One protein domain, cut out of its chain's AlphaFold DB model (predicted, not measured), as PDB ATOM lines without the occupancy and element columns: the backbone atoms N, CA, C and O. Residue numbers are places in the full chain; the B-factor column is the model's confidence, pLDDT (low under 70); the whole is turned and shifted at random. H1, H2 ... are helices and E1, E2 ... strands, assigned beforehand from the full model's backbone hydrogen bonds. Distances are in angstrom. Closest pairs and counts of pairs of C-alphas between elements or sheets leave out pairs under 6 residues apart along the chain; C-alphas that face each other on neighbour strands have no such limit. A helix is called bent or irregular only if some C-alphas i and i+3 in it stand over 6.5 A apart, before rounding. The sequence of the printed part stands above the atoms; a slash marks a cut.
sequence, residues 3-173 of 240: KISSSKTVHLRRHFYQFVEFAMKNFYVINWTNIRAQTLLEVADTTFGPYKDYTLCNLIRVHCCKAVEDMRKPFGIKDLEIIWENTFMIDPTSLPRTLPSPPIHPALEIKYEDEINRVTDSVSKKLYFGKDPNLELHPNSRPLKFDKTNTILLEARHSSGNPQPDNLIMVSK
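This is residues 3 to 173 of the 240 residues of an uncharacterized protein of Conidiobolus coronatus (strain ATCC 28846 / CBS 209.66 / NRRL 28638) (UniProt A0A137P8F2). A rounded body of short elements and long loops is built about a pair of parallel strands, E3 and E4, in its middle. H2, kinked, lies between this pair and the small E1-E2 hairpin, which is far out on one side; H6 packs on E4, and the pairs E5-E6 and E7-E8 lie on other sides of the body. The printed part has 171 residues, with six named helices and eight named strands in the order E1 E2 H1 E3 H2 E4 H3 E5 H4 H5 H6 E6 E7 E8. The strands form four two-stranded sheets: E1-E2 and E5-E6 are antiparallel, E3-E4 and E7-E8 parallel. The class is mixed, with under half of the residues in named elements; the whole is compact, with a radius of gyration of the C-alphas of 16.2 A and spans of 46 by 39 by 39 A.

E1, residues 3 to 5, and E2, residues 8 to 10, form a hairpin, with N 4 and O 8 3.1 A apart, within hydrogen-bond range. H1, residues 16 to 26, and H2, residues 37 to 54, only just touch, with 3 pairs of C-alphas within 8 A, the closest Met 24 and Tyr 54 at 7.5 A; H2 does so with residues 48 to 54 alone. They run the same way at a steep tilt of 65 degrees. H2 has a kink of 118 degrees near residue 48 and is irregular: C-alphas 47 and 50 are 9.3 A apart. The closest C-alphas of E1 and H2 are those of Ile 4 and Glu 42, 6.2 A apart. E3, residues 30 to 32, H2 and E4, residues 57 to 59, form a strand-helix-strand unit, two parallel neighbour strands with a helix between them in the chain, and its crossover is right-handed; N 59 and O 31 are 2.8 A apart, within hydrogen-bond range. E5, residues 87 to 90, and E6, residues 142 to 145, are antiparallel, with N 142 and O 90 within range at 2.8 A. The closest C-alphas of E4 and H6, residues 122 to 129, are those of Asn 58 and Tyr 128, 6.3 A apart. E7, residues 153 to 155, and E8, residues 168 to 170, are parallel, with N 169 and O 153 within range at 2.8 A; E3 and E7 are near each other, with 5 pairs of C-alphas within 10 A. Every O i to N i+4 pair is within range in H1, H6, H4, residues 106 to 111, and H5, residues 113 to 117; H2 has 6 of 14, and 8 of 15 O i to N i+3 pairs, while H3, residues 81 to 84, is too short for an i+4 pair.

E1 begins at C-alpha 3, (268.113, 359.712, 351.185). H1 is 15.5 A long, H2 17.8 A and H6 10.3 A, from first to last C-alpha. E8 ends at C-alpha 170, (282.841, 336.089, 348.463).

The C-alphas farthest apart, those of Arg 72 and Pro 139, are 46.4 A apart. The printed part has no cut. The links E4 to H3, E5 to H4, H6 to E6 and E7 to E8 are long. The mean pLDDT of the printed part is 81.2; residues 3 to 8, 65 to 75, 130 to 136 and 158 to 161 are under 70.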
ATOM      1  N   LYS A   3     268.018 358.984 352.461       41.19
ATOM      2  CA  LYS A   3     268.113 359.712 351.185       41.19
ATOM      3  C   LYS A   3     269.431 360.477 351.139       41.19
ATOM      4  O   LYS A   3     269.708 361.246 352.049       41.19
ATOM      5  N   ILE A   4     270.198 360.274 350.071       49.62
ATOM      6  CA  ILE A   4     271.509 360.913 349.858       49.62
ATOM      7  C   ILE A   4     271.370 362.188 349.012       49.62
ATOM      8  O   ILE A   4     272.102 363.153 349.184       49.62
ATOM      9  N   SER A   5     270.372 362.214 348.127       48.69
ATOM     10  CA  SER A   5     269.935 363.375 347.345       48.69
ATOM     11  C   SER A   5     268.490 363.156 346.875       48.69
ATOM     12  O   SER A   5     267.902 362.107 347.156       48.69
ATOM     13  N   SER A   6     267.894 364.117 346.157       49.22
ATOM     14  CA  SER A   6     266.486 364.073 345.713       49.22
ATOM     15  C   SER A   6     266.098 362.840 344.874       49.22
ATOM     16  O   SER A   6     264.906 362.597 344.701       49.22
ATOM     17  N   SER A   7     267.059 362.028 344.405       51.44
ATOM     18  CA  SER A   7     266.802 360.856 343.550       51.44
ATOM     19  C   SER A   7     267.506 359.544 343.938       51.44
ATOM     20  O   SER A   7     267.239 358.525 343.300       51.44
ATOM     21  N   LYS A   8     268.378 359.505 344.962       65.62
ATOM     22  CA  LYS A   8     269.127 358.282 345.328       65.62
ATOM     23  C   LYS A   8     268.884 357.852 346.773       65.62
ATOM     24  O   LYS A   8     269.250 358.548 347.722       65.62
ATOM     25  N   THR A   9     268.311 356.661 346.917       72.81
ATOM     26  CA  THR A   9     268.082 355.987 348.199       72.81
ATOM     27  C   THR A   9     269.155 354.929 348.421       72.81
ATOM     28  O   THR A   9     269.381 354.090 347.546       72.81
ATOM     29  N   VAL A  10     269.788 354.929 349.597       80.12
ATOM     30  CA  VAL A  10     270.663 353.828 350.017       80.12
ATOM     31  C   VAL A  10     269.890 352.846 350.881       80.12
ATOM     32  O   VAL A  10     269.222 353.206 351.855       80.12
ATOM     33  N   HIS A  11     269.988 351.580 350.487       85.50
ATOM     34  CA  HIS A  11     269.422 350.450 351.197       85.50
ATOM     35  C   HIS A  11     270.562 349.662 351.825       85.50
ATOM     36  O   HIS A  11     271.421 349.134 351.122       85.50
ATOM     37  N   LEU A  12     270.562 349.609 353.152       87.88
ATOM     38  CA  LEU A  12     271.517 348.813 353.903       87.88
ATOM     39  C   LEU A  12     271.011 347.376 353.988       87.88
ATOM     40  O   LEU A  12     269.811 347.132 354.129       87.88
ATOM     41  N   ARG A  13     271.941 346.430 353.887       90.88
ATOM     42  CA  ARG A  13     271.673 345.005 354.083       90.88
ATOM     43  C   ARG A  13     271.223 344.768 355.533       90.88
ATOM     44  O   ARG A  13     271.596 345.525 356.433       90.88
ATOM     45  N   ARG A  14     270.405 343.746 355.788       91.25
ATOM     46  CA  ARG A  14     270.012 343.417 357.164       91.25
ATOM     47  C   ARG A  14     271.262 343.034 357.974       91.25
ATOM     48  O   ARG A  14     272.247 342.559 357.418       91.25
ATOM     49  N   HIS A  15     271.254 343.343 359.271       93.19
ATOM     50  CA  HIS A  15     272.407 343.212 360.180       93.19
ATOM     51  C   HIS A  15     273.620 344.114 359.868       93.19
ATOM     52  O   HIS A  15     274.652 343.973 360.515       93.19
ATOM     53  N   PHE A  16     273.508 345.085 358.949       92.12
ATOM     54  CA  PHE A  16     274.638 345.935 358.550       92.12
ATOM     55  C   PHE A  16     275.327 346.656 359.717       92.12
ATOM     56  O   PHE A  16     276.535 346.517 359.876       92.12
ATOM     57  N   TYR A  17     274.590 347.387 360.558       91.06
ATOM     58  CA  TYR A  17     275.211 348.132 361.663       91.06
ATOM     59  C   TYR A  17     275.840 347.214 362.713       91.06
ATOM     60  O   TYR A  17     276.947 347.483 363.163       91.06
ATOM     61  N   GLN A  18     275.177 346.099 363.032       93.38
ATOM     62  CA  GLN A  18     275.716 345.078 363.931       93.38
ATOM     63  C   GLN A  18     277.040 344.508 363.396       93.38
ATOM     64  O   GLN A  18     277.985 344.309 364.154       93.38
ATOM     65  N   PHE A  19     277.117 344.269 362.084       95.31
ATOM     66  CA  PHE A  19     278.332 343.806 361.424       95.31
ATOM     67  C   PHE A  19     279.438 344.869 361.428       95.31
ATOM     68  O   PHE A  19     280.573 344.555 361.771       95.31
ATOM     69  N   VAL A  20     279.122 346.123 361.086       92.75
ATOM     70  CA  VAL A  20     280.103 347.222 361.073       92.75
ATOM     71  C   VAL A  20     280.668 347.473 362.464       92.75
ATOM     72  O   VAL A  20     281.877 347.600 362.604       92.75
ATOM     73  N   GLU A  21     279.825 347.508 363.495       92.06
ATOM     74  CA  GLU A  21     280.284 347.706 364.869       92.06
ATOM     75  C   GLU A  21     281.227 346.580 365.312       92.06
ATOM     76  O   GLU A  21     282.286 346.844 365.881       92.06
ATOM     77  N   PHE A  22     280.875 345.328 365.009       95.19
ATOM     78  CA  PHE A  22     281.754 344.186 365.240       95.19
ATOM     79  C   PHE A  22     283.085 344.333 364.486       95.19
ATOM     80  O   PHE A  22     284.146 344.159 365.087       95.19
ATOM     81  N   ALA A  23     283.041 344.676 363.195       94.94
ATOM     82  CA  ALA A  23     284.233 344.799 362.366       94.94
ATOM     83  C   ALA A  23     285.175 345.887 362.903       94.94
ATOM     84  O   ALA A  23     286.359 345.629 363.077       94.94
ATOM     85  N   MET A  24     284.639 347.058 363.256       91.06
ATOM     86  CA  MET A  24     285.413 348.177 363.809       91.06
ATOM     87  C   MET A  24     286.046 347.867 365.172       91.06
ATOM     88  O   MET A  24     287.072 348.444 365.513       91.06
ATOM     89  N   LYS A  25     285.443 346.972 365.966       90.38
ATOM     90  CA  LYS A  25     285.975 346.563 367.277       90.38
ATOM     91  C   LYS A  25     287.116 345.548 367.185       90.38
ATOM     92  O   LYS A  25     287.894 345.452 368.126       90.38
ATOM     93  N   ASN A  26     287.192 344.786 366.094       93.12
ATOM     94  CA  ASN A  26     288.085 343.628 365.991       93.12
ATOM     95  C   ASN A  26     289.101 343.729 364.844       93.12
ATOM     96  O   ASN A  26     290.079 342.987 364.835       93.12
ATOM     97  N   PHE A  27     288.891 344.629 363.881       94.06
ATOM     98  CA  PHE A  27     289.708 344.752 362.677       94.06
ATOM     99  C   PHE A  27     289.986 346.219 362.344       94.06
ATOM    100  O   PHE A  27     289.158 347.101 362.575       94.06
ATOM    101  N   TYR A  28     291.116 346.471 361.684       93.75
ATOM    102  CA  TYR A  28     291.300 347.709 360.931       93.75
ATOM    103  C   TYR A  28     290.471 347.635 359.644       93.75
ATOM    104  O   TYR A  28     290.745 346.821 358.763       93.75
ATOM    105  N   VAL A  29     289.438 348.472 359.532       94.00
ATOM    106  CA  VAL A  29     288.487 348.420 358.410       94.00
ATOM    107  C   VAL A  29     288.880 349.408 357.317       94.00
ATOM    108  O   VAL A  29     288.837 350.617 357.526       94.00
ATOM    109  N   ILE A  30     289.186 348.904 356.121       93.06
ATOM    110  CA  ILE A  30     289.373 349.721 354.914       93.06
ATOM    111  C   ILE A  30     288.101 349.656 354.073       93.06
ATOM    112  O   ILE A  30     287.645 348.581 353.680       93.06
ATOM    113  N   ASN A  31     287.525 350.813 353.762       91.19
ATOM    114  CA  ASN A  31     286.379 350.886 352.864       91.19
ATOM    115  C   ASN A  31     286.866 351.017 351.418       91.19
ATOM    116  O   ASN A  31     287.392 352.058 351.037       91.19
ATOM    117  N   TRP A  32     286.670 349.976 350.607       90.69
ATOM    118  CA  TRP A  32     287.073 349.976 349.202       90.69
ATOM    119  C   TRP A  32     285.863 349.911 348.270       90.69
ATOM    120  O   TRP A  32     285.165 348.899 348.189       90.69
ATOM    121  N   THR A  33     285.617 350.978 347.515       87.12
ATOM    122  CA  THR A  33     284.447 351.129 346.649       87.12
ATOM    123  C   THR A  33     284.809 351.406 345.192       87.12
ATOM    124  O   THR A  33     285.806 352.039 344.879       87.12
ATOM    125  N   ASN A  34     283.927 350.989 344.281       83.31
ATOM    126  CA  ASN A  34     283.982 351.352 342.860       83.31
ATOM    127  C   ASN A  34     283.265 352.684 342.554       83.31
ATOM    128  O   ASN A  34     283.050 353.030 341.390       83.31
ATOM    129  N   ILE A  35     282.841 353.410 343.591       82.25
ATOM    130  CA  ILE A  35     282.175 354.709 343.492       82.25
ATOM    131  C   ILE A  35     283.228 355.818 343.287       82.25
ATOM    132  O   ILE A  35     284.368 355.701 343.740       82.25
ATOM    133  N   ARG A  36     282.841 356.888 342.579       82.25
ATOM    134  CA  ARG A  36     283.654 358.106 342.407       82.25
ATOM    135  C   ARG A  36     283.818 358.852 343.734       82.25
ATOM    136  O   ARG A  36     282.863 358.883 344.509       82.25
ATOM    137  N   ALA A  37     284.944 359.533 343.953       78.50
ATOM    138  CA  ALA A  37     285.222 360.264 345.203       78.50
ATOM    139  C   ALA A  37     284.066 361.162 345.667       78.50
ATOM    140  O   ALA A  37     283.608 361.052 346.800       78.50
ATOM    141  N   GLN A  38     283.543 361.997 344.763       76.56
ATOM    142  CA  GLN A  38     282.474 362.947 345.080       76.56
ATOM    143  C   GLN A  38     281.216 362.261 345.632       76.56
ATOM    144  O   GLN A  38     280.604 362.749 346.570       76.56
ATOM    145  N   THR A  39     280.844 361.106 345.075       77.56
ATOM    146  CA  THR A  39     279.679 360.346 345.543       77.56
ATOM    147  C   THR A  39     279.989 359.551 346.810       77.56
ATOM    148  O   THR A  39     279.083 359.304 347.599       77.56
ATOM    149  N   LEU A  40     281.244 359.137 347.026       75.31
ATOM    150  CA  LEU A  40     281.608 358.428 348.250       75.31
ATOM    151  C   LEU A  40     281.384 359.303 349.482       75.31
ATOM    152  O   LEU A  40     280.870 358.783 350.461       75.31
ATOM    153  N   LEU A  41     281.687 360.600 349.421       70.88
ATOM    154  CA  LEU A  41     281.433 361.518 350.537       70.88
ATOM    155  C   LEU A  41     279.975 361.478 350.998       70.88
ATOM    156  O   LEU A  41     279.691 361.306 352.178       70.88
ATOM    157  N   GLU A  42     279.046 361.543 350.047       75.31
ATOM    158  CA  GLU A  42     277.613 361.518 350.342       75.31
ATOM    159  C   GLU A  42     277.157 360.136 350.871       75.31
ATOM    160  O   GLU A  42     276.265 360.023 351.717       75.31
ATOM    161  N   VAL A  43     277.779 359.056 350.383       79.19
ATOM    162  CA  VAL A  43     277.444 357.666 350.739       79.19
ATOM    163  C   VAL A  43     278.075 357.222 352.055       79.19
ATOM    164  O   VAL A  43     277.455 356.438 352.777       79.19
ATOM    165  N   ALA A  44     279.272 357.701 352.385       78.94
ATOM    166  CA  ALA A  44     280.015 357.320 353.579       78.94
ATOM    167  C   ALA A  44     279.262 357.739 354.843       78.94
ATOM    168  O   ALA A  44     279.049 356.899 355.716       78.94
ATOM    169  N   ASP A  45     278.756 358.973 354.884       77.25
ATOM    170  CA  ASP A  45     277.937 359.482 355.990       77.25
ATOM    171  C   ASP A  45     276.680 358.636 356.198       77.25
ATOM    172  O   ASP A  45     276.349 358.252 357.316       77.25
ATOM    173  N   THR A  46     276.006 358.268 355.110       77.56
ATOM    174  CA  THR A  46     274.789 357.448 355.175       77.56
ATOM    175  C   THR A  46     275.068 356.005 355.607       77.56
ATOM    176  O   THR A  46     274.249 355.373 356.275       77.56
ATOM    177  N   THR A  47     276.210 355.462 355.190       81.19
ATOM    178  CA  THR A  47     276.552 354.049 355.371       81.19
ATOM    179  C   THR A  47     277.200 353.816 356.729       81.19
ATOM    180  O   THR A  47     276.699 353.021 357.517       81.19
ATOM    181  N   PHE A  48     278.283 354.527 357.032       82.12
ATOM    182  CA  PHE A  48     279.048 354.342 358.263       82.12
ATOM    183  C   PHE A  48     278.565 355.237 359.407       82.12
ATOM    184  O   PHE A  48     278.825 354.911 360.564       82.12
ATOM    185  N   GLY A  49     277.840 356.325 359.122       81.69
ATOM    186  CA  GLY A  49     277.320 357.234 360.146       81.69
ATOM    187  C   GLY A  49     278.428 357.695 361.099       81.69
ATOM    188  O   GLY A  49     279.432 358.235 360.630       81.69
ATOM    189  N   PRO A  50     278.306 357.450 362.419       81.38
ATOM    190  CA  PRO A  50     279.330 357.844 363.389       81.38
ATOM    191  C   PRO A  50     280.666 357.105 363.207       81.38
ATOM    192  O   PRO A  50     281.683 357.573 363.706       81.38
ATOM    193  N   TYR A  51     280.693 355.976 362.489       83.50
ATOM    194  CA  TYR A  51     281.904 355.179 362.266       83.50
ATOM    195  C   TYR A  51     282.734 355.635 361.062       83.50
ATOM    196  O   TYR A  51     283.797 355.068 360.813       83.50
ATOM    197  N   LYS A  52     282.271 356.629 360.290       83.25
ATOM    198  CA  LYS A  52     282.938 357.041 359.043       83.25
ATOM    199  C   LYS A  52     284.401 357.437 359.266       83.25
ATOM    200  O   LYS A  52     285.268 357.000 358.514       83.25
ATOM    201  N   ASP A  53     284.657 358.144 360.367       82.31
ATOM    202  CA  ASP A  53     285.971 358.669 360.750       82.31
ATOM    203  C   ASP A  53     286.865 357.622 361.433       82.31
ATOM    204  O   ASP A  53     287.948 357.962 361.905       82.31
ATOM    205  N   TYR A  54     286.397 356.373 361.535       86.31
ATOM    206  CA  TYR A  54     287.086 355.257 362.192       86.31
ATOM    207  C   TYR A  54     287.438 354.119 361.222       86.31
ATOM    208  O   TYR A  54     288.073 353.142 361.610       86.31
ATOM    209  N   THR A  55     287.067 354.245 359.943       89.06
ATOM    210  CA  THR A  55     287.706 353.446 358.884       89.06
ATOM    211  C   THR A  55     289.195 353.786 358.847       89.06
ATOM    212  O   THR A  55     289.534 354.954 358.997       89.06
ATOM    213  N   LEU A  56     290.089 352.816 358.632       90.19
ATOM    214  CA  LEU A  56     291.528 353.077 358.541       90.19
ATOM    215  C   LEU A  56     291.844 354.002 357.359       90.19
ATOM    216  O   LEU A  56     292.557 354.983 357.518       90.19
ATOM    217  N   CYS A  57     291.297 353.701 356.184       90.50
ATOM    218  CA  CYS A  57     291.331 354.569 355.010       90.50
ATOM    219  C   CYS A  57     290.169 354.224 354.062       90.50
ATOM    220  O   CYS A  57     289.427 353.254 354.274       90.50
ATOM    221  N   ASN A  58     289.989 355.033 353.016       88.81
ATOM    222  CA  ASN A  58     288.892 354.886 352.064       88.81
ATOM    223  C   ASN A  58     289.398 354.855 350.619       88.81
ATOM    224  O   ASN A  58     289.681 355.884 350.015       88.81
ATOM    225  N   LEU A  59     289.405 353.676 350.015       89.38
ATOM    226  CA  LEU A  59     289.794 353.496 348.626       89.38
ATOM    227  C   LEU A  59     288.592 353.663 347.689       89.38
ATOM    228  O   LEU A  59     287.602 352.936 347.761       89.38
ATOM    229  N   ILE A  60     288.683 354.613 346.767       86.88
ATOM    230  CA  ILE A  60     287.681 354.850 345.713       86.88
ATOM    231  C   ILE A  60     288.025 354.124 344.399       86.88
ATOM    232  O   ILE A  60     289.096 353.532 344.261       86.88
ATOM    233  N   ARG A  61     287.171 354.294 343.380       84.69
ATOM    234  CA  ARG A  61     287.305 353.700 342.039       84.69
ATOM    235  C   ARG A  61     288.696 353.801 341.407       84.69
ATOM    236  O   ARG A  61     289.107 352.860 340.733       84.69
ATOM    237  N   VAL A  62     289.395 354.923 341.566       84.81
ATOM    238  CA  VAL A  62     290.713 355.124 340.934       84.81
ATOM    239  C   VAL A  62     291.785 354.188 341.505       84.81
ATOM    240  O   VAL A  62     292.727 353.866 340.795       84.81
ATOM    241  N   HIS A  63     291.591 353.668 342.723       86.62
ATOM    242  CA  HIS A  63     292.437 352.627 343.317       86.62
ATOM    243  C   HIS A  63     292.079 351.224 342.802       86.62
ATOM    244  O   HIS A  63     292.866 350.300 342.932       86.62
ATOM    245  N   CYS A  64     290.901 351.036 342.196       78.81
ATOM    246  CA  CYS A  64     290.438 349.741 341.684       78.81
ATOM    247  C   CYS A  64     290.956 349.418 340.268       78.81
ATOM    248  O   CYS A  64     290.288 348.713 339.509       78.81
ATOM    249  N   CYS A  65     292.068 350.004 339.829       69.12
ATOM    250  CA  CYS A  65     292.574 349.824 338.472       69.12
ATOM    251  C   CYS A  65     294.018 349.335 338.531       69.12
ATOM    252  O   CYS A  65     294.856 349.987 339.142       69.12
ATOM    253  N   LYS A  66     294.334 348.248 337.820       64.38
ATOM    254  CA  LYS A  66     295.733 347.985 337.472       64.38
ATOM    255  C   LYS A  66     296.172 349.000 336.425       64.38
ATOM    256  O   LYS A  66     295.429 349.264 335.475       64.38
ATOM    257  N   ALA A  67     297.377 349.538 336.578       53.97
ATOM    258  CA  ALA A  67     298.020 350.413 335.603       53.97
ATOM    259  C   ALA A  67     298.502 349.630 334.362       53.97
ATOM    260  O   ALA A  67     299.642 349.770 333.941       53.97
ATOM    261  N   VAL A  68     297.657 348.762 333.794       54.12
ATOM    262  CA  VAL A  68     297.967 348.064 332.539       54.12
ATOM    263  C   VAL A  68     297.316 348.831 331.394       54.12
ATOM    264  O   VAL A  68     296.122 349.142 331.442       54.12
ATOM    265  N   GLU A  69     298.121 349.131 330.378       49.19
ATOM    266  CA  GLU A  69     297.834 350.075 329.293       49.19
ATOM    267  C   GLU A  69     296.613 349.722 328.425       49.19
ATOM    268  O   GLU A  69     296.091 350.604 327.749       49.19
ATOM    269  N   ASP A  70     296.075 348.496 328.486       45.28
ATOM    270  CA  ASP A  70     295.155 348.004 327.444       45.28
ATOM    271  C   ASP A  70     293.791 347.473 327.931       45.28
ATOM    272  O   ASP A  70     293.097 346.690 327.274       45.28
ATOM    273  N   MET A  71     293.332 347.912 329.103       48.44
ATOM    274  CA  MET A  71     291.988 347.560 329.569       48.44
ATOM    275  C   MET A  71     290.944 348.511 328.966       48.44
ATOM    276  O   MET A  71     290.568 349.518 329.571       48.44
ATOM    277  N   ARG A  72     290.401 348.139 327.792       49.72
ATOM    278  CA  ARG A  72     289.244 348.791 327.123       49.72
ATOM    279  C   ARG A  72     288.028 348.988 328.042       49.72
ATOM    280  O   ARG A  72     287.157 349.806 327.754       49.72
ATOM    281  N   LYS A  73     287.961 348.255 329.157       49.62
ATOM    282  CA  LYS A  73     287.066 348.512 330.289       49.62
ATOM    283  C   LYS A  73     287.850 348.259 331.581       49.62
ATOM    284  O   LYS A  73     288.213 347.109 331.812       49.62
ATOM    285  N   PRO A  74     288.103 349.268 332.435       52.03
ATOM    286  CA  PRO A  74     288.626 349.014 333.768       52.03
ATOM    287  C   PRO A  74     287.547 348.255 334.542       52.03
ATOM    288  O   PRO A  74     286.587 348.840 335.050       52.03
ATOM    289  N   PHE A  75     287.649 346.930 334.569       57.88
ATOM    290  CA  PHE A  75     286.989 346.158 335.603       57.88
ATOM    291  C   PHE A  75     287.629 346.604 336.917       57.88
ATOM    292  O   PHE A  75     288.852 346.646 337.002       57.88
ATOM    293  N   GLY A  76     286.809 347.030 337.879       71.56
ATOM    294  CA  GLY A  76     287.271 347.503 339.182       71.56
ATOM    295  C   GLY A  76     287.925 346.364 339.961       71.56
ATOM    296  O   GLY A  76     287.242 345.696 340.734       71.56
ATOM    297  N   ILE A  77     289.204 346.113 339.693       81.94
ATOM    298  CA  ILE A  77     290.038 345.110 340.346       81.94
ATOM    299  C   ILE A  77     290.609 345.751 341.602       81.94
ATOM    300  O   ILE A  77     291.314 346.753 341.531       81.94
ATOM    301  N   LYS A  78     290.299 345.162 342.750       87.94
ATOM    302  CA  LYS A  78     290.842 345.575 344.039       87.94
ATOM    303  C   LYS A  78     292.098 344.761 344.317       87.94
ATOM    304  O   LYS A  78     291.986 343.592 344.666       87.94
ATOM    305  N   ASP A  79     293.261 345.354 344.075       88.88
ATOM    306  CA  ASP A  79     294.552 344.691 344.261       88.88
ATOM    307  C   ASP A  79     295.109 344.937 345.669       88.88
ATOM    308  O   ASP A  79     295.550 346.043 345.979       88.88
ATOM    309  N   LEU A  80     295.089 343.916 346.529       91.81
ATOM    310  CA  LEU A  80     295.526 344.048 347.922       91.81
ATOM    311  C   LEU A  80     296.991 344.490 348.061       91.81
ATOM    312  O   LEU A  80     297.335 345.045 349.104       91.81
ATOM    313  N   GLU A  81     297.827 344.342 347.027       91.31
ATOM    314  CA  GLU A  81     299.203 344.860 347.028       91.31
ATOM    315  C   GLU A  81     299.254 346.376 347.255       91.31
ATOM    316  O   GLU A  81     300.133 346.849 347.970       91.31
ATOM    317  N   ILE A  82     298.238 347.127 346.807       89.00
ATOM    318  CA  ILE A  82     298.109 348.565 347.103       89.00
ATOM    319  C   ILE A  82     298.097 348.816 348.617       89.00
ATOM    320  O   ILE A  82     298.611 349.827 349.081       89.00
ATOM    321  N   ILE A  83     297.522 347.915 349.412       92.00
ATOM    322  CA  ILE A  83     297.540 348.024 350.875       92.00
ATOM    323  C   ILE A  83     298.850 347.476 351.451       92.00
ATOM    324  O   ILE A  83     299.402 348.078 352.367       92.00
ATOM    325  N   TRP A  84     299.362 346.365 350.921       93.62
ATOM    326  CA  TRP A  84     300.536 345.665 351.465       93.62
ATOM    327  C   TRP A  84     301.866 346.393 351.247       93.62
ATOM    328  O   TRP A  84     302.804 346.244 352.034       93.62
ATOM    329  N   GLU A  85     301.950 347.205 350.197       90.81
ATOM    330  CA  GLU A  85     303.102 348.066 349.918       90.81
ATOM    331  C   GLU A  85     303.130 349.317 350.807       90.81
ATOM    332  O   GLU A  85     304.158 349.990 350.900       90.81
ATOM    333  N   ASN A  86     302.030 349.619 351.503       88.25
ATOM    334  CA  ASN A  86     301.900 350.806 352.334       88.25
ATOM    335  C   ASN A  86     302.083 350.486 353.821       88.25
ATOM    336  O   ASN A  86     301.679 349.442 354.331       88.25
ATOM    337  N   THR A  87     302.710 351.422 354.531       89.81
ATOM    338  CA  THR A  87     302.825 351.391 355.993       89.81
ATOM    339  C   THR A  87     301.926 352.469 356.571       89.81
ATOM    340  O   THR A  87     302.032 353.636 356.200       89.81
ATOM    341  N   PHE A  88     301.053 352.077 357.490       88.75
ATOM    342  CA  PHE A  88     300.141 352.988 358.166       88.75
ATOM    343  C   PHE A  88     300.730 353.359 359.518       88.75
ATOM    344  O   PHE A  88     301.112 352.487 360.292       88.75
ATOM    345  N   MET A  89     300.806 354.649 359.820       87.94
ATOM    346  CA  MET A  89     301.255 355.103 361.131       87.94
ATOM    347  C   MET A  89     300.043 355.199 362.053       87.94
ATOM    348  O   MET A  89     299.149 356.009 361.815       87.94
ATOM    349  N   ILE A  90     300.004 354.357 363.084       87.69
ATOM    350  CA  ILE A  90     298.893 354.291 364.038       87.69
ATOM    351  C   ILE A  90     299.383 354.564 365.452       87.69
ATOM    352  O   ILE A  90     300.454 354.107 365.841       87.69
ATOM    353  N   ASP A  91     298.596 355.272 366.252       86.44
ATOM    354  CA  ASP A  91     298.821 355.314 367.693       86.44
ATOM    355  C   ASP A  91     297.983 354.205 368.353       86.44
ATOM    356  O   ASP A  91     296.753 354.323 368.378       86.44
ATOM    357  N   PRO A  92     298.619 353.147 368.901       82.00
ATOM    358  CA  PRO A  92     297.918 352.002 369.482       82.00
ATOM    359  C   PRO A  92     297.133 352.344 370.756       82.00
ATOM    360  O   PRO A  92     296.316 351.545 371.204       82.00
ATOM    361  N   THR A  93     297.377 353.511 371.359       81.94
ATOM    362  CA  THR A  93     296.662 353.996 372.550       81.94
ATOM    363  C   THR A  93     295.421 354.817 372.205       81.94
ATOM    364  O   THR A  93     294.631 355.154 373.086       81.94
ATOM    365  N   SER A  94     295.228 355.128 370.921       80.81
ATOM    366  CA  SER A  94     294.126 355.941 370.421       80.81
ATOM    367  C   SER A  94     293.178 355.123 369.548       80.81
ATOM    368  O   SER A  94     293.570 354.130 368.936       80.81
ATOM    369  N   LEU A  95     291.921 355.562 369.448       75.94
ATOM    370  CA  LEU A  95     291.022 355.036 368.424       75.94
ATOM    371  C   LEU A  95     291.545 355.462 367.041       75.94
ATOM    372  O   LEU A  95     291.646 356.673 366.808       75.94
ATOM    373  N   PRO A  96     291.833 354.516 366.124       75.88
ATOM    374  CA  PRO A  96     292.320 354.845 364.793       75.88
ATOM    375  C   PRO A  96     291.338 355.778 364.095       75.88
ATOM    376  O   PRO A  96     290.144 355.483 363.991       75.88
ATOM    377  N   ARG A  97     291.843 356.923 363.639       82.62
ATOM    378  CA  ARG A  97     291.099 357.839 362.777       82.62
ATOM    379  C   ARG A  97     291.407 357.533 361.324       82.62
ATOM    380  O   ARG A  97     292.478 357.013 361.017       82.62
ATOM    381  N   THR A  98     290.492 357.904 360.438       84.94
ATOM    382  CA  THR A  98     290.702 357.759 358.999       84.94
ATOM    383  C   THR A  98     291.944 358.501 358.539       84.94
ATOM    384  O   THR A  98     292.044 359.724 358.631       84.94
ATOM    385  N   LEU A  99     292.890 357.719 358.032       85.81
ATOM    386  CA  LEU A  99     294.140 358.165 357.456       85.81
ATOM    387  C   LEU A  99     293.960 358.458 355.961       85.81
ATOM    388  O   LEU A  99     293.038 357.932 355.320       85.81
ATOM    389  N   PRO A 100     294.856 359.273 355.381       87.75
ATOM    390  CA  PRO A 100     294.972 359.393 353.938       87.75
ATOM    391  C   PRO A 100     295.108 358.024 353.266       87.75
ATOM    392  O   PRO A 100     295.781 357.120 353.762       87.75
ATOM    393  N   SER A 101     294.450 357.882 352.123       88.81
ATOM    394  CA  SER A 101     294.558 356.689 351.292       88.81
ATOM    395  C   SER A 101     295.964 356.564 350.698       88.81
ATOM    396  O   SER A 101     296.605 357.592 350.455       88.81
ATOM    397  N   PRO A 102     296.427 355.331 350.424       88.38
ATOM    398  CA  PRO A 102     297.581 355.077 349.572       88.38
ATOM    399  C   PRO A 102     297.600 355.958 348.315       88.38
ATOM    400  O   PRO A 102     296.537 356.239 347.749       88.38
ATOM    401  N   PRO A 103     298.786 356.387 347.854       84.19
ATOM    402  CA  PRO A 103     298.900 357.214 346.666       84.19
ATOM    403  C   PRO A 103     298.379 356.477 345.429       84.19
ATOM    404  O   PRO A 103     298.517 355.263 345.279       84.19
ATOM    405  N   ILE A 104     297.797 357.241 344.508       83.44
ATOM    406  CA  ILE A 104     297.340 356.715 343.224       83.44
ATOM    407  C   ILE A 104     298.547 356.556 342.303       83.44
ATOM    408  O   ILE A 104     299.412 357.427 342.245       83.44
ATOM    409  N   HIS A 105     298.580 355.470 341.531       82.75
ATOM    410  CA  HIS A 105     299.595 355.293 340.498       82.75
ATOM    411  C   HIS A 105     299.594 356.496 339.522       82.75
ATOM    412  O   HIS A 105     298.526 356.823 338.997       82.75
ATOM    413  N   PRO A 106     300.745 357.111 339.184       83.88
ATOM    414  CA  PRO A 106     300.792 358.341 338.377       83.88
ATOM    415  C   PRO A 106     300.026 358.266 337.048       83.88
ATOM    416  O   PRO A 106     299.295 359.183 336.682       83.88
ATOM    417  N   ALA A 107     300.103 357.130 336.344       82.56
ATOM    418  CA  ALA A 107     299.340 356.914 335.108       82.56
ATOM    419  C   ALA A 107     297.809 356.984 335.308       82.56
ATOM    420  O   ALA A 107     297.076 357.396 334.409       82.56
ATOM    421  N   LEU A 108     297.313 356.582 336.482       82.88
ATOM    422  CA  LEU A 108     295.900 356.683 336.840       82.88
ATOM    423  C   LEU A 108     295.541 358.098 337.308       82.88
ATOM    424  O   LEU A 108     294.438 358.542 337.008       82.88
ATOM    425  N   GLU A 109     296.454 358.815 337.978       84.00
ATOM    426  CA  GLU A 109     296.266 360.237 338.320       84.00
ATOM    427  C   GLU A 109     296.048 361.067 337.046       84.00
ATOM    428  O   GLU A 109     295.067 361.799 336.966       84.00
ATOM    429  N   ILE A 110     296.861 360.848 336.003       84.81
ATOM    430  CA  ILE A 110     296.695 361.489 334.685       84.81
ATOM    431  C   ILE A 110     295.369 361.069 334.034       84.81
ATOM    432  O   ILE A 110     294.576 361.902 333.605       84.81
ATOM    433  N   LYS A 111     295.089 359.762 333.977       84.00
ATOM    434  CA  LYS A 111     293.878 359.236 333.324       84.00
ATOM    435  C   LYS A 111     292.577 359.725 333.968       84.00
ATOM    436  O   LYS A 111     291.562 359.825 333.279       84.00
ATOM    437  N   TYR A 112     292.583 359.967 335.278       84.38
ATOM    438  CA  TYR A 112     291.412 360.377 336.055       84.38
ATOM    439  C   TYR A 112     291.502 361.822 336.569       84.38
ATOM    440  O   TYR A 112     290.745 362.181 337.472       84.38
ATOM    441  N   GLU A 113     292.361 362.659 335.979       87.56
ATOM    442  CA  GLU A 113     292.598 364.048 336.396       87.56
ATOM    443  C   GLU A 113     291.289 364.845 336.543       87.56
ATOM    444  O   GLU A 113     291.040 365.458 337.581       87.56
ATOM    445  N   ASP A 114     290.387 364.748 335.562       85.88
ATOM    446  CA  ASP A 114     289.076 365.407 335.599       85.88
ATOM    447  C   ASP A 114     288.208 364.979 336.794       85.88
ATOM    448  O   ASP A 114     287.437 365.778 337.326       85.88
ATOM    449  N   GLU A 115     288.268 363.709 337.207       83.31
ATOM    450  CA  GLU A 115     287.507 363.208 338.358       83.31
ATOM    451  C   GLU A 115     288.128 363.686 339.674       83.31
ATOM    452  O   GLU A 115     287.398 364.085 340.584       83.31
ATOM    453  N   ILE A 116     289.461 363.701 339.751       84.81
ATOM    454  CA  ILE A 116     290.225 364.183 340.907       84.81
ATOM    455  C   ILE A 116     289.983 365.684 341.116       84.81
ATOM    456  O   ILE A 116     289.674 366.121 342.228       84.81
ATOM    457  N   ASN A 117     290.032 366.474 340.041       86.44
ATOM    458  CA  ASN A 117     289.866 367.926 340.084       86.44
ATOM    459  C   ASN A 117     288.445 368.367 340.472       86.44
ATOM    460  O   ASN A 117     288.276 369.454 341.026       86.44
ATOM    461  N   ARG A 118     287.425 367.518 340.268       86.19
ATOM    462  CA  ARG A 118     286.041 367.779 340.716       86.19
ATOM    463  C   ARG A 118     285.854 367.712 342.227       86.19
ATOM    464  O   ARG A 118     284.871 368.252 342.731       86.19
ATOM    465  N   VAL A 119     286.753 367.058 342.960       83.88
ATOM    466  CA  VAL A 119     286.730 367.090 344.426       83.88
ATOM    467  C   VAL A 119     287.329 368.423 344.859       83.88
ATOM    468  O   VAL A 119     288.538 368.617 344.816       83.88
ATOM    469  N   THR A 120     286.494 369.389 345.221       81.62
ATOM    470  CA  THR A 120     286.960 370.733 345.603       81.62
ATOM    471  C   THR A 120     287.310 370.840 347.083       81.62
ATOM    472  O   THR A 120     288.175 371.638 347.435       81.62
ATOM    473  N   ASP A 121     286.695 370.011 347.929       83.00
ATOM    474  CA  ASP A 121     286.957 369.965 349.365       83.00
ATOM    475  C   ASP A 121     288.377 369.457 349.671       83.00
ATOM    476  O   ASP A 121     288.790 368.381 349.224       83.00
ATOM    477  N   SER A 122     289.131 370.246 350.436       81.25
ATOM    478  CA  SER A 122     290.540 369.978 350.739       81.25
ATOM    479  C   SER A 122     290.718 368.765 351.651       81.25
ATOM    480  O   SER A 122     291.649 367.985 351.445       81.25
ATOM    481  N   VAL A 123     289.808 368.561 352.608       81.06
ATOM    482  CA  VAL A 123     289.828 367.410 353.524       81.06
ATOM    483  C   VAL A 123     289.631 366.116 352.740       81.06
ATOM    484  O   VAL A 123     290.425 365.186 352.851       81.06
ATOM    485  N   SER A 124     288.629 366.081 351.869       80.62
ATOM    486  CA  SER A 124     288.321 364.942 351.008       80.62
ATOM    487  C   SER A 124     289.446 364.642 350.023       80.62
ATOM    488  O   SER A 124     289.809 363.480 349.838       80.62
ATOM    489  N   LYS A 125     290.040 365.677 349.412       81.94
ATOM    490  CA  LYS A 125     291.220 365.517 348.549       81.94
ATOM    491  C   LYS A 125     292.363 364.834 349.293       81.94
ATOM    492  O   LYS A 125     292.947 363.884 348.781       81.94
ATOM    493  N   LYS A 126     292.647 365.286 350.514       80.50
ATOM    494  CA  LYS A 126     293.677 364.703 351.374       80.50
ATOM    495  C   LYS A 126     293.365 363.247 351.734       80.50
ATOM    496  O   LYS A 126     294.231 362.389 351.586       80.50
ATOM    497  N   LEU A 127     292.133 362.952 352.148       82.38
ATOM    498  CA  LEU A 127     291.728 361.609 352.574       82.38
ATOM    499  C   LEU A 127     291.728 360.583 351.433       82.38
ATOM    500  O   LEU A 127     292.134 359.442 351.646       82.38
ATOM    501  N   TYR A 128     291.300 360.959 350.226       83.88
ATOM    502  CA  TYR A 128     291.155 360.007 349.117       83.88
ATOM    503  C   TYR A 128     292.333 359.966 348.146       83.88
ATOM    504  O   TYR A 128     292.435 358.999 347.400       83.88
ATOM    505  N   PHE A 129     293.188 360.991 348.115       82.38
ATOM    506  CA  PHE A 129     294.264 361.106 347.122       82.38
ATOM    507  C   PHE A 129     295.666 361.221 347.731       82.38
ATOM    508  O   PHE A 129     296.620 361.513 347.014       82.38
ATOM    509  N   GLY A 130     295.807 360.989 349.039       67.31
ATOM    510  CA  GLY A 130     297.113 360.738 349.655       67.31
ATOM    511  C   GLY A 130     298.062 361.939 349.703       67.31
ATOM    512  O   GLY A 130     299.270 361.757 349.808       67.31
ATOM    513  N   LYS A 131     297.555 363.176 349.640       53.53
ATOM    514  CA  LYS A 131     298.384 364.385 349.773       53.53
ATOM    515  C   LYS A 131     298.162 365.027 351.138       53.53
ATOM    516  O   LYS A 131     297.380 365.965 351.260       53.53
ATOM    517  N   ASP A 132     298.871 364.536 352.153       55.44
ATOM    518  CA  ASP A 132     299.252 365.406 353.266       55.44
ATOM    519  C   ASP A 132     300.727 365.259 353.642       55.44
ATOM    520  O   ASP A 132     301.081 364.347 354.388       55.44
ATOM    521  N   PRO A 133     301.591 366.164 353.162       47.88
ATOM    522  CA  PRO A 133     302.977 366.221 353.606       47.88
ATOM    523  C   PRO A 133     303.124 366.684 355.067       47.88
ATOM    524  O   PRO A 133     304.219 366.589 355.611       47.88
ATOM    525  N   ASN A 134     302.049 367.164 355.705       49.19
ATOM    526  CA  ASN A 134     302.057 367.760 357.041       49.19
ATOM    527  C   ASN A 134     301.272 366.938 358.076       49.19
ATOM    528  O   ASN A 134     300.827 367.500 359.079       49.19
ATOM    529  N   LEU A 135     301.060 365.633 357.854       63.09
ATOM    530  CA  LEU A 135     300.422 364.799 358.870       63.09
ATOM    531  C   LEU A 135     301.387 364.674 360.058       63.09
ATOM    532  O   LEU A 135     302.294 363.842 360.044       63.09
ATOM    533  N   GLU A 136     301.219 365.532 361.064       63.50
ATOM    534  CA  GLU A 136     301.984 365.452 362.303       63.50
ATOM    535  C   GLU A 136     301.701 364.104 362.963       63.50
ATOM    536  O   GLU A 136     300.604 363.830 363.457       63.50
ATOM    537  N   LEU A 137     302.700 363.226 362.919       72.00
ATOM    538  CA  LEU A 137     302.622 361.932 363.566       72.00
ATOM    539  C   LEU A 137     302.686 362.139 365.075       72.00
ATOM    540  O   LEU A 137     303.620 362.750 365.594       72.00
ATOM    541  N   HIS A 138     301.717 361.574 365.791       77.69
ATOM    542  CA  HIS A 138     301.789 361.522 367.243       77.69
ATOM    543  C   HIS A 138     303.075 360.780 367.672       77.69
ATOM    544  O   HIS A 138     303.413 359.777 367.036       77.69
ATOM    545  N   PRO A 139     303.789 361.178 368.742       82.94
ATOM    546  CA  PRO A 139     305.032 360.518 369.172       82.94
ATOM    547  C   PRO A 139     304.889 359.015 369.475       82.94
ATOM    548  O   PRO A 139     305.846 358.245 369.356       82.94
ATOM    549  N   ASN A 140     303.678 358.577 369.833       85.94
ATOM    550  CA  ASN A 140     303.367 357.165 370.071       85.94
ATOM    551  C   ASN A 140     303.015 356.394 368.795       85.94
ATOM    552  O   ASN A 140     302.746 355.198 368.876       85.94
ATOM    553  N   SER A 141     303.041 357.042 367.629       87.19
ATOM    554  CA  SER A 141     302.779 356.383 366.354       87.19
ATOM    555  C   SER A 141     303.745 355.216 366.147       87.19
ATOM    556  O   SER A 141     304.953 355.313 366.396       87.19
ATOM    557  N   ARG A 142     303.206 354.089 365.695       88.56
ATOM    558  CA  ARG A 142     303.929 352.870 365.344       88.56
ATOM    559  C   ARG A 142     303.565 352.462 363.918       88.56
ATOM    560  O   ARG A 142     302.420 352.667 363.506       88.56
ATOM    561  N   PRO A 143     304.520 351.902 363.160       90.50
ATOM    562  CA  PRO A 143     304.228 351.372 361.841       90.50
ATOM    563  C   PRO A 143     303.332 350.135 361.965       90.50
ATOM    564  O   PRO A 143     303.666 349.179 362.661       90.50
ATOM    565  N   LEU A 144     302.208 350.150 361.259       90.50
ATOM    566  CA  LEU A 144     301.335 349.012 361.020       90.50
ATOM    567  C   LEU A 144     301.474 348.598 359.560       90.50
ATOM    568  O   LEU A 144     301.300 349.414 358.650       90.50
ATOM    569  N   LYS A 145     301.771 347.316 359.347       93.06
ATOM    570  CA  LYS A 145     301.917 346.732 358.018       93.06
ATOM    571  C   LYS A 145     300.927 345.597 357.823       93.06
ATOM    572  O   LYS A 145     300.757 344.743 358.692       93.06
ATOM    573  N   PHE A 146     300.307 345.599 356.653       95.25
ATOM    574  CA  PHE A 146     299.429 344.533 356.207       95.25
ATOM    575  C   PHE A 146     300.138 343.668 355.178       95.25
ATOM    576  O   PHE A 146     300.991 344.140 354.428       95.25
ATOM    577  N   ASP A 147     299.759 342.403 355.133       96.06
ATOM    578  CA  ASP A 147     300.193 341.459 354.120       96.06
ATOM    579  C   ASP A 147     299.135 340.362 353.925       96.06
ATOM    580  O   ASP A 147     298.030 340.385 354.484       96.06
ATOM    581  N   LYS A 148     299.486 339.370 353.113       95.62
ATOM    582  CA  LYS A 148     298.632 338.221 352.820       95.62
ATOM    583  C   LYS A 148     298.223 337.405 354.050       95.62
ATOM    584  O   LYS A 148     297.208 336.727 353.996       95.62
ATOM    585  N   THR A 149     298.964 337.455 355.151       95.56
ATOM    586  CA  THR A 149     298.696 336.660 356.358       95.56
ATOM    587  C   THR A 149     297.706 337.329 357.308       95.56
ATOM    588  O   THR A 149     297.172 336.656 358.184       95.56
ATOM    589  N   ASN A 150     297.413 338.622 357.133       95.62
ATOM    590  CA  ASN A 150     296.568 339.390 358.055       95.62
ATOM    591  C   ASN A 150     295.469 340.231 357.375       95.62
ATOM    592  O   ASN A 150     294.785 341.005 358.041       95.62
ATOM    593  N   THR A 151     295.272 340.073 356.063       96.81
ATOM    594  CA  THR A 151     294.303 340.859 355.282       96.81
ATOM    595  C   THR A 151     293.167 339.993 354.745       96.81
ATOM    596  O   THR A 151     293.409 338.916 354.206       96.81
ATOM    597  N   ILE A 152     291.929 340.491 354.814       96.88
ATOM    598  CA  ILE A 152     290.742 339.857 354.218       96.88
ATOM    599  C   ILE A 152     290.058 340.861 353.291       96.88
ATOM    600  O   ILE A 152     289.792 341.997 353.680       96.88
ATOM    601  N   LEU A 153     289.718 340.427 352.080       94.94
ATOM    602  CA  LEU A 153     288.872 341.154 351.145       94.94
ATOM    603  C   LEU A 153     287.450 340.585 351.183       94.94
ATOM    604  O   LEU A 153     287.237 339.415 350.880       94.94
ATOM    605  N   LEU A 154     286.468 341.430 351.498       94.75
ATOM    606  CA  LEU A 154     285.045 341.105 351.369       94.75
ATOM    607  C   LEU A 154     284.508 341.710 350.066       94.75
ATOM    608  O   LEU A 154     284.504 342.932 349.905       94.75
ATOM    609  N   GLU A 155     284.045 340.884 349.126       90.06
ATOM    610  CA  GLU A 155     283.547 341.369 347.830       90.06
ATOM    611  C   GLU A 155     282.401 340.503 347.293       90.06
ATOM    612  O   GLU A 155     282.346 339.295 347.506       90.06
ATOM    613  N   ALA A 156     281.466 341.130 346.577       85.25
ATOM    614  CA  ALA A 156     280.278 340.465 346.044       85.25
ATOM    615  C   ALA A 156     280.377 340.066 344.572       85.25
ATOM    616  O   ALA A 156     279.425 339.540 343.984       85.25
ATOM    617  N   ARG A 157     281.513 340.347 343.941       76.75
ATOM    618  CA  ARG A 157     281.775 340.042 342.538       76.75
ATOM    619  C   ARG A 157     283.022 339.194 342.419       76.75
ATOM    620  O   ARG A 157     284.110 339.628 342.772       76.75
ATOM    621  N   HIS A 158     282.848 338.029 341.809       66.31
ATOM    622  CA  HIS A 158     283.966 337.239 341.339       66.31
ATOM    623  C   HIS A 158     284.512 337.942 340.094       66.31
ATOM    624  O   HIS A 158     283.963 337.804 339.000       66.31
ATOM    625  N   SER A 159     285.539 338.774 340.239       56.84
ATOM    626  CA  SER A 159     286.295 339.217 339.072       56.84
ATOM    627  C   SER A 159     287.269 338.104 338.716       56.84
ATOM    628  O   SER A 159     288.103 337.743 339.539       56.84
ATOM    629  N   SER A 160     287.215 337.593 337.484       51.09
ATOM    630  CA  SER A 160     288.249 336.706 336.925       51.09
ATOM    631  C   SER A 160     289.665 337.311 336.960       51.09
ATOM    632  O   SER A 160     290.626 336.610 336.683       51.09
ATOM    633  N   GLY A 161     289.793 338.594 337.317       57.25
ATOM    634  CA  GLY A 161     291.053 339.289 337.564       57.25
ATOM    635  C   GLY A 161     291.321 339.665 339.025       57.25
ATOM    636  O   GLY A 161     292.072 340.611 339.222       57.25
ATOM    637  N   ASN A 162     290.712 339.016 340.034       75.44
ATOM    638  CA  ASN A 162     291.149 339.217 341.427       75.44
ATOM    639  C   ASN A 162     292.558 338.612 341.598       75.44
ATOM    640  O   ASN A 162     292.692 337.400 341.419       75.44
ATOM    641  N   PRO A 163     293.589 339.409 341.932       82.38
ATOM    642  CA  PRO A 163     294.945 338.896 342.032       82.38
ATOM    643  C   PRO A 163     295.213 338.110 343.326       82.38
ATOM    644  O   PRO A 163     296.167 337.339 343.355       82.38
ATOM    645  N   GLN A 164     294.370 338.232 344.362       91.38
ATOM    646  CA  GLN A 164     294.548 337.534 345.645       91.38
ATOM    647  C   GLN A 164     293.298 336.726 346.054       91.38
ATOM    648  O   GLN A 164     292.543 337.142 346.939       91.38
ATOM    649  N   PRO A 165     293.037 335.564 345.421       90.94
ATOM    650  CA  PRO A 165     291.870 334.737 345.735       90.94
ATOM    651  C   PRO A 165     291.908 334.139 347.150       90.94
ATOM    652  O   PRO A 165     290.857 334.010 347.771       90.94
ATOM    653  N   ASP A 166     293.091 333.846 347.693       93.88
ATOM    654  CA  ASP A 166     293.245 333.233 349.023       93.88
ATOM    655  C   ASP A 166     292.895 334.186 350.182       93.88
ATOM    656  O   ASP A 166     292.707 333.752 351.316       93.88
ATOM    657  N   ASN A 167     292.776 335.487 349.905       95.12
ATOM    658  CA  ASN A 167     292.356 336.512 350.863       95.12
ATOM    659  C   ASN A 167     290.899 336.947 350.656       95.12
ATOM    660  O   ASN A 167     290.430 337.854 351.341       95.12
ATOM    661  N   LEU A 168     290.180 336.356 349.699       93.88
ATOM    662  CA  LEU A 168     288.841 336.784 349.311       93.88
ATOM    663  C   LEU A 168     287.763 335.939 349.994       93.88
ATOM    664  O   LEU A 168     287.654 334.737 349.766       93.88
ATOM    665  N   ILE A 169     286.880 336.601 350.739       94.69
ATOM    666  CA  ILE A 169     285.572 336.054 351.099       94.69
ATOM    667  C   ILE A 169     284.536 336.640 350.144       94.69
ATOM    668  O   ILE A 169     284.256 337.843 350.129       94.69
ATOM    669  N   MET A 170     283.948 335.754 349.346       91.69
ATOM    670  CA  MET A 170     282.841 336.089 348.463       91.69
ATOM    671  C   MET A 170     281.552 336.239 349.271       91.69
ATOM    672  O   MET A 170     281.119 335.295 349.926       91.69
ATOM    673  N   VAL A 171     280.927 337.411 349.181       91.19
ATOM    674  CA  VAL A 171     279.659 337.717 349.853       91.19
ATOM    675  C   VAL A 171     278.553 337.855 348.810       91.19
ATOM    676  O   VAL A 171     278.674 338.608 347.851       91.19
ATOM    677  N   SER A 172     277.432 337.167 348.962       88.56
ATOM    678  CA  SER A 172     276.358 337.171 347.968       88.56
ATOM    679  C   SER A 172     275.838 338.580 347.663       88.56
ATOM    680  O   SER A 172     275.625 339.416 348.544       88.56
ATOM    681  N   LYS A 173     275.610 338.866 346.376       86.50
ATOM    682  CA  LYS A 173     275.005 340.130 345.942       86.50
ATOM    683  C   LYS A 173     273.505 340.128 346.246       86.50
ATOM    684  O   LYS A 173     272.777 339.269 345.751       86.50
TER     685      LYS A 173